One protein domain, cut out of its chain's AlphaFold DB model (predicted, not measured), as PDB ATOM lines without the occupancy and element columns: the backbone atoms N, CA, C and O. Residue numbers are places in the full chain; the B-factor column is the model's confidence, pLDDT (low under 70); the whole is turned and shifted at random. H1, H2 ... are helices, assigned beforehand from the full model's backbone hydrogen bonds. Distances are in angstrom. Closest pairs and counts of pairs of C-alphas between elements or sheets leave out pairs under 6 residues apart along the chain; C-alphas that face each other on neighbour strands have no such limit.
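Overview. This is residues 219 to 254 and 263 to 276 of the 323 residues of an uncharacterized protein of Hortaea werneckii EXF-2000 (UniProt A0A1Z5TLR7). An open bracket of helices: the long H2 is a bar whose stretch 231 to 239 stands free, H3 turns off steeply at its last end, and beyond its first end H1 and H4 pack on each other as a small head. H3 and H4 stand far from each other at the two ends of the bar, and the printed part has no common core. The printed part has 50 residues with four named helices in the order H1, H2, H3, H4 and no named strand, and its class is all helix. The whole is extended, with a radius of gyration of the C-alphas of 15.4 A, and its C-alphas span 44 by 22 by 10 A, an outline that is only just flat.

Arrangement. H1, residues 222 to 225, touches H4, residues 264 to 273, with 4 pairs of C-alphas within 8 A; their closest C-alphas, those of Phe 223 and Ala 270, are 5.6 A apart. H1 and H2, residues 229 to 242, meet only through their link. H2 and H3, residues 245 to 253, are close but not clearly touching, and their closest C-alphas, those of Gln 240 and Lys 248, are 7.8 A apart. The lines of H2 and H3 stand at a steep tilt of 59 degrees, opposite ways. H1 and H3 are apart, H2 and H4 are apart, and H3 and H4 are apart too. In H2 and H4 every O i to N i+4 pair is within hydrogen-bond range, in H3 4 of 5 are, and H1 is too short for such a pair; its 1 pair of O i and N i+3 is within range.

Along the chain. H1 begins at C-alpha 222, at (147.560, 124.258, 134.550), and measures 5.0 A from first to last C-alpha. H2, the longest helix with 14 residues, runs 20.0 A from C-alpha 229 at (142.681, 113.946, 132.951) to C-alpha 242 at (125.277, 108.314, 124.862). H3 measures 12.9 A from C-alpha 245 to C-alpha 253. H4 measures 13.3 A from C-alpha 264 and ends at C-alpha 273, at (157.982, 118.709, 139.372).

Size, cuts and confidence. The two C-alphas farthest apart, those of Lys 246 and Thr 276, are 44.2 A apart. Residues 255 to 262 are cut out and not printed, and C-alphas 254 and 263 are 24.5 A apart across the cut. The links H1 to H2 and H2 to H3 are tight, with 3 and 2 residues between the helices, while the link H3 to H4 runs across the cut. The mean pLDDT of the printed part is 92.8, and no printed residue is under 70.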
ATOM      1  N   ALA A 219     137.871 125.511 136.621       92.38
ATOM      2  CA  ALA A 219     139.059 125.325 135.801       92.38
ATOM      3  C   ALA A 219     140.175 124.667 136.623       92.38
ATOM      4  O   ALA A 219     140.581 125.175 137.673       92.38
ATOM      5  N   LEU A 220     140.691 123.539 136.134       93.81
ATOM      6  CA  LEU A 220     141.816 122.857 136.768       93.81
ATOM      7  C   LEU A 220     143.091 123.715 136.678       93.81
ATOM      8  O   LEU A 220     143.347 124.330 135.640       93.81
ATOM      9  N   PRO A 221     143.941 123.722 137.723       94.88
ATOM     10  CA  PRO A 221     145.268 124.316 137.637       94.88
ATOM     11  C   PRO A 221     146.060 123.743 136.461       94.88
ATOM     12  O   PRO A 221     146.002 122.542 136.195       94.88
ATOM     13  N   LYS A 222     146.850 124.594 135.795       93.19
ATOM     14  CA  LYS A 222     147.560 124.258 134.550       93.19
ATOM     15  C   LYS A 222     148.336 122.934 134.622       93.19
ATOM     16  O   LYS A 222     148.181 122.095 133.745       93.19
ATOM     17  N   PHE A 223     149.089 122.699 135.697       94.19
ATOM     18  CA  PHE A 223     149.890 121.478 135.863       94.19
ATOM     19  C   PHE A 223     149.049 120.193 135.992       94.19
ATOM     20  O   PHE A 223     149.514 119.120 135.616       94.19
ATOM     21  N   ILE A 224     147.807 120.292 136.482       93.94
ATOM     22  CA  ILE A 224     146.853 119.173 136.523       93.94
ATOM     23  C   ILE A 224     146.162 119.030 135.169       93.94
ATOM     24  O   ILE A 224     146.021 117.912 134.681       93.94
ATOM     25  N   ALA A 225     145.765 120.138 134.541       93.44
ATOM     26  CA  ALA A 225     145.137 120.125 133.221       93.44
ATOM     27  C   ALA A 225     146.047 119.463 132.167       93.44
ATOM     28  O   ALA A 225     145.596 118.600 131.421       93.44
ATOM     29  N   GLU A 226     147.354 119.747 132.200       92.12
ATOM     30  CA  GLU A 226     148.370 119.125 131.334       92.12
ATOM     31  C   GLU A 226     148.496 117.595 131.494       92.12
ATOM     32  O   GLU A 226     149.110 116.925 130.657       92.12
ATOM     33  N   THR A 227     147.938 116.993 132.552       93.06
ATOM     34  CA  THR A 227     147.886 115.526 132.652       93.06
ATOM     35  C   THR A 227     146.935 114.913 131.619       93.06
ATOM     36  O   THR A 227     147.087 113.731 131.308       93.06
ATOM     37  N   GLY A 228     146.016 115.697 131.041       92.50
ATOM     38  CA  GLY A 228     144.976 115.223 130.121       92.50
ATOM     39  C   GLY A 228     143.796 114.550 130.832       92.50
ATOM     40  O   GLY A 228     142.916 113.996 130.183       92.50
ATOM     41  N   ILE A 229     143.753 114.584 132.172       92.12
ATOM     42  CA  ILE A 229     142.681 113.946 132.951       92.12
ATOM     43  C   ILE A 229     141.298 114.543 132.661       92.12
ATOM     44  O   ILE A 229     140.317 113.808 132.721       92.12
ATOM     45  N   GLY A 230     141.218 115.847 132.368       93.12
ATOM     46  CA  GLY A 230     139.958 116.520 132.034       93.12
ATOM     47  C   GLY A 230     139.329 115.896 130.792       93.12
ATOM     48  O   GLY A 230     138.281 115.272 130.889       93.12
ATOM     49  N   GLU A 231     140.060 115.921 129.679       92.50
ATOM     50  CA  GLU A 231     139.634 115.356 128.392       92.50
ATOM     51  C   GLU A 231     139.284 113.862 128.491       92.50
ATOM     52  O   GLU A 231     138.253 113.421 127.987       92.50
ATOM     53  N   MET A 232     140.101 113.075 129.203       91.88
ATOM     54  CA  MET A 232     139.846 111.642 129.404       91.88
ATOM     55  C   MET A 232     138.562 111.387 130.203       91.88
ATOM     56  O   MET A 232     137.832 110.434 129.922       91.88
ATOM     57  N   ARG A 233     138.278 112.212 131.220       92.50
ATOM     58  CA  ARG A 233     137.038 112.100 132.000       92.50
ATOM     59  C   ARG A 233     135.838 112.561 131.196       92.50
ATOM     60  O   ARG A 233     134.823 111.872 131.244       92.50
ATOM     61  N   ASP A 234     135.971 113.647 130.452       93.00
ATOM     62  CA  ASP A 234     134.894 114.210 129.644       93.00
ATOM     63  C   ASP A 234     134.478 113.230 128.543       93.00
ATOM     64  O   ASP A 234     133.300 112.899 128.450       93.00
ATOM     65  N   ALA A 235     135.431 112.616 127.833       93.00
ATOM     66  CA  ALA A 235     135.148 111.572 126.843       93.00
ATOM     67  C   ALA A 235     134.454 110.337 127.455       93.00
ATOM     68  O   ALA A 235     133.580 109.710 126.848       93.00
ATOM     69  N   VAL A 236     134.821 109.958 128.686       91.25
ATOM     70  CA  VAL A 236     134.169 108.851 129.407       91.25
ATOM     71  C   VAL A 236     132.767 109.232 129.883       91.25
ATOM     72  O   VAL A 236     131.892 108.361 129.945       91.25
ATOM     73  N   LEU A 237     132.546 110.498 130.226       92.31
ATOM     74  CA  LEU A 237     131.253 111.022 130.646       92.31
ATOM     75  C   LEU A 237     130.301 111.140 129.448       92.31
ATOM     76  O   LEU A 237     129.175 110.659 129.532       92.31
ATOM     77  N   GLU A 238     130.779 111.664 128.320       93.44
ATOM     78  CA  GLU A 238     130.062 111.752 127.043       93.44
ATOM     79  C   GLU A 238     129.641 110.358 126.557       93.44
ATOM     80  O   GLU A 238     128.456 110.088 126.363       93.44
ATOM     81  N   LYS A 239     130.571 109.393 126.543       91.38
ATOM     82  CA  LYS A 239     130.257 107.995 126.208       91.38
ATOM     83  C   LYS A 239     129.214 107.370 127.142       91.38
ATOM     84  O   LYS A 239     128.436 106.511 126.728       91.38
ATOM     85  N   GLN A 240     129.197 107.750 128.420       89.38
ATOM     86  CA  GLN A 240     128.170 107.301 129.366       89.38
ATOM     87  C   GLN A 240     126.827 108.007 129.161       89.38
ATOM     88  O   GLN A 240     125.785 107.416 129.452       89.38
ATOM     89  N   GLN A 241     126.821 109.246 128.681       93.19
ATOM     90  CA  GLN A 241     125.599 109.967 128.334       93.19
ATOM     91  C   GLN A 241     124.946 109.365 127.085       93.19
ATOM     92  O   GLN A 241     123.741 109.124 127.106       93.19
ATOM     93  N   GLU A 242     125.739 109.001 126.076       93.88
ATOM     94  CA  GLU A 242     125.277 108.314 124.862       93.88
ATOM     95  C   GLU A 242     124.839 106.859 125.108       93.88
ATOM     96  O   GLU A 242     124.012 106.305 124.379       93.88
ATOM     97  N   ALA A 243     125.374 106.211 126.148       91.69
ATOM     98  CA  ALA A 243     125.063 104.820 126.450       91.69
ATOM     99  C   ALA A 243     123.586 104.620 126.844       91.69
ATOM    100  O   ALA A 243     123.073 105.199 127.809       91.69
ATOM    101  N   SER A 244     122.920 103.694 126.147       94.19
ATOM    102  CA  SER A 244     121.533 103.308 126.430       94.19
ATOM    103  C   SER A 244     121.351 102.696 127.829       94.19
ATOM    104  O   SER A 244     122.276 102.118 128.407       94.19
ATOM    105  N   LEU A 245     120.121 102.730 128.358       91.94
ATOM    106  CA  LEU A 245     119.791 102.159 129.675       91.94
ATOM    107  C   LEU A 245     120.153 100.661 129.780       91.94
ATOM    108  O   LEU A 245     120.605 100.202 130.829       91.94
ATOM    109  N   LYS A 246     120.014  99.910 128.675       92.75
ATOM    110  CA  LYS A 246     120.416  98.493 128.576       92.75
ATOM    111  C   LYS A 246     121.936  98.314 128.634       92.75
ATOM    112  O   LYS A 246     122.426  97.354 129.222       92.75
ATOM    113  N   GLN A 247     122.694  99.226 128.030       89.94
ATOM    114  CA  GLN A 247     124.152  99.193 128.108       89.94
ATOM    115  C   GLN A 247     124.631  99.534 129.523       89.94
ATOM    116  O   GLN A 247     125.489  98.833 130.053       89.94
ATOM    117  N   LYS A 248     124.012 100.529 130.172       91.38
ATOM    118  CA  LYS A 248     124.281 100.882 131.574       91.38
ATOM    119  C   LYS A 248     123.994  99.717 132.527       91.38
ATOM    120  O   LYS A 248     124.809  99.435 133.402       91.38
ATOM    121  N   SER A 249     122.884  98.993 132.344       92.31
ATOM    122  CA  SER A 249     122.557  97.833 133.190       92.31
ATOM    123  C   SER A 249     123.528  96.664 132.998       92.31
ATOM    124  O   SER A 249     123.902  96.025 133.981       92.31
ATOM    125  N   ARG A 250     124.003  96.421 131.768       91.94
ATOM    126  CA  ARG A 250     125.036  95.412 131.487       91.94
ATOM    127  C   ARG A 250     126.395  95.796 132.074       91.94
ATOM    128  O   ARG A 250     127.032  94.961 132.706       91.94
ATOM    129  N   GLU A 251     126.824  97.046 131.897       89.50
ATOM    130  CA  GLU A 251     128.094  97.543 132.443       89.50
ATOM    131  C   GLU A 251     128.118  97.545 133.979       89.50
ATOM    132  O   GLU A 251     129.190  97.399 134.558       89.50
ATOM    133  N   ARG A 252     126.955  97.639 134.642       89.69
ATOM    134  CA  ARG A 252     126.836  97.488 136.102       89.69
ATOM    135  C   ARG A 252     127.175  96.076 136.586       89.69
ATOM    136  O   ARG A 252     127.751  95.930 137.655       89.69
ATOM    137  N   VAL A 253     126.792  95.049 135.825       92.31
ATOM    138  CA  VAL A 253     127.040  93.638 136.178       92.31
ATOM    139  C   VAL A 253     128.421  93.185 135.706       92.31
ATOM    140  O   VAL A 253     129.068  92.381 136.370       92.31
ATOM    141  N   GLN A 254     128.893  93.717 134.577       90.12
ATOM    142  CA  GLN A 254     130.199  93.396 134.010       90.12
ATOM    143  C   GLN A 254     130.936  94.682 133.595       90.12
ATOM    144  O   GLN A 254     130.862  95.101 132.431       90.12
ATOM    145  N   ASP A 263     149.415 107.152 133.170       92.81
ATOM    146  CA  ASP A 263     150.739 106.820 133.670       92.81
ATOM    147  C   ASP A 263     151.012 107.497 135.026       92.81
ATOM    148  O   ASP A 263     150.946 108.726 135.171       92.81
ATOM    149  N   TYR A 264     151.354 106.677 136.020       92.94
ATOM    150  CA  TYR A 264     151.731 107.117 137.357       92.94
ATOM    151  C   TYR A 264     152.901 108.102 137.333       92.94
ATOM    152  O   TYR A 264     152.900 109.058 138.112       92.94
ATOM    153  N   GLN A 265     153.859 107.930 136.417       94.38
ATOM    154  CA  GLN A 265     154.996 108.841 136.291       94.38
ATOM    155  C   GLN A 265     154.535 110.249 135.892       94.38
ATOM    156  O   GLN A 265     154.999 111.248 136.446       94.38
ATOM    157  N   LYS A 266     153.547 110.348 134.994       93.75
ATOM    158  CA  LYS A 266     152.971 111.628 134.559       93.75
ATOM    159  C   LYS A 266     152.288 112.365 135.711       93.75
ATOM    160  O   LYS A 266     152.418 113.588 135.818       93.75
ATOM    161  N   LEU A 267     151.577 111.630 136.571       93.38
ATOM    162  CA  LEU A 267     150.944 112.178 137.775       93.38
ATOM    163  C   LEU A 267     151.992 112.632 138.792       93.38
ATOM    164  O   LEU A 267     151.895 113.742 139.315       93.38
ATOM    165  N   TYR A 268     153.020 111.816 139.026       95.12
ATOM    166  CA  TYR A 268     154.128 112.168 139.906       95.12
ATOM    167  C   TYR A 268     154.804 113.471 139.452       95.12
ATOM    168  O   TYR A 268     154.924 114.426 140.218       95.12
ATOM    169  N   GLU A 269     155.158 113.582 138.174       95.25
ATOM    170  CA  GLU A 269     155.783 114.795 137.646       95.25
ATOM    171  C   GLU A 269     154.864 116.021 137.705       95.25
ATOM    172  O   GLU A 269     155.345 117.136 137.914       95.25
ATOM    173  N   ALA A 270     153.549 115.850 137.548       94.75
ATOM    174  CA  ALA A 270     152.595 116.951 137.666       94.75
ATOM    175  C   ALA A 270     152.577 117.553 139.081       94.75
ATOM    176  O   ALA A 270     152.635 118.774 139.222       94.75
ATOM    177  N   PHE A 271     152.542 116.711 140.119       94.06
ATOM    178  CA  PHE A 271     152.451 117.168 141.510       94.06
ATOM    179  C   PHE A 271     153.793 117.529 142.145       94.06
ATOM    180  O   PHE A 271     153.821 118.400 143.005       94.06
ATOM    181  N   PHE A 272     154.896 116.896 141.742       94.19
ATOM    182  CA  PHE A 272     156.194 117.109 142.391       94.19
ATOM    183  C   PHE A 272     157.148 117.985 141.581       94.19
ATOM    184  O   PHE A 272     157.975 118.682 142.163       94.19
ATOM    185  N   ARG A 273     157.047 117.980 140.245       93.38
ATOM    186  CA  ARG A 273     157.982 118.709 139.372       93.38
ATOM    187  C   ARG A 273     157.372 119.960 138.747       93.38
ATOM    188  O   ARG A 273     158.049 120.977 138.652       93.38
ATOM    189  N   ARG A 274     156.110 119.890 138.314       93.62
ATOM    190  CA  ARG A 274     155.404 120.974 137.601       93.62
ATOM    191  C   ARG A 274     154.430 121.767 138.474       93.62
ATOM    192  O   ARG A 274     153.740 122.644 137.961       93.62
ATOM    193  N   GLN A 275     154.366 121.487 139.774       94.81
ATOM    194  CA  GLN A 275     153.465 122.190 140.682       94.81
ATOM    195  C   GLN A 275     153.788 123.687 140.734       94.81
ATOM    196  O   GLN A 275     154.924 124.096 140.968       94.81
ATOM    197  N   THR A 276     152.760 124.514 140.556       93.62
ATOM    198  CA  THR A 276     152.862 125.972 140.636       93.62
ATOM    199  C   THR A 276     152.055 126.498 141.815       93.62
ATOM    200  O   THR A 276     150.980 125.990 142.145       93.62
TER     201      THR A 276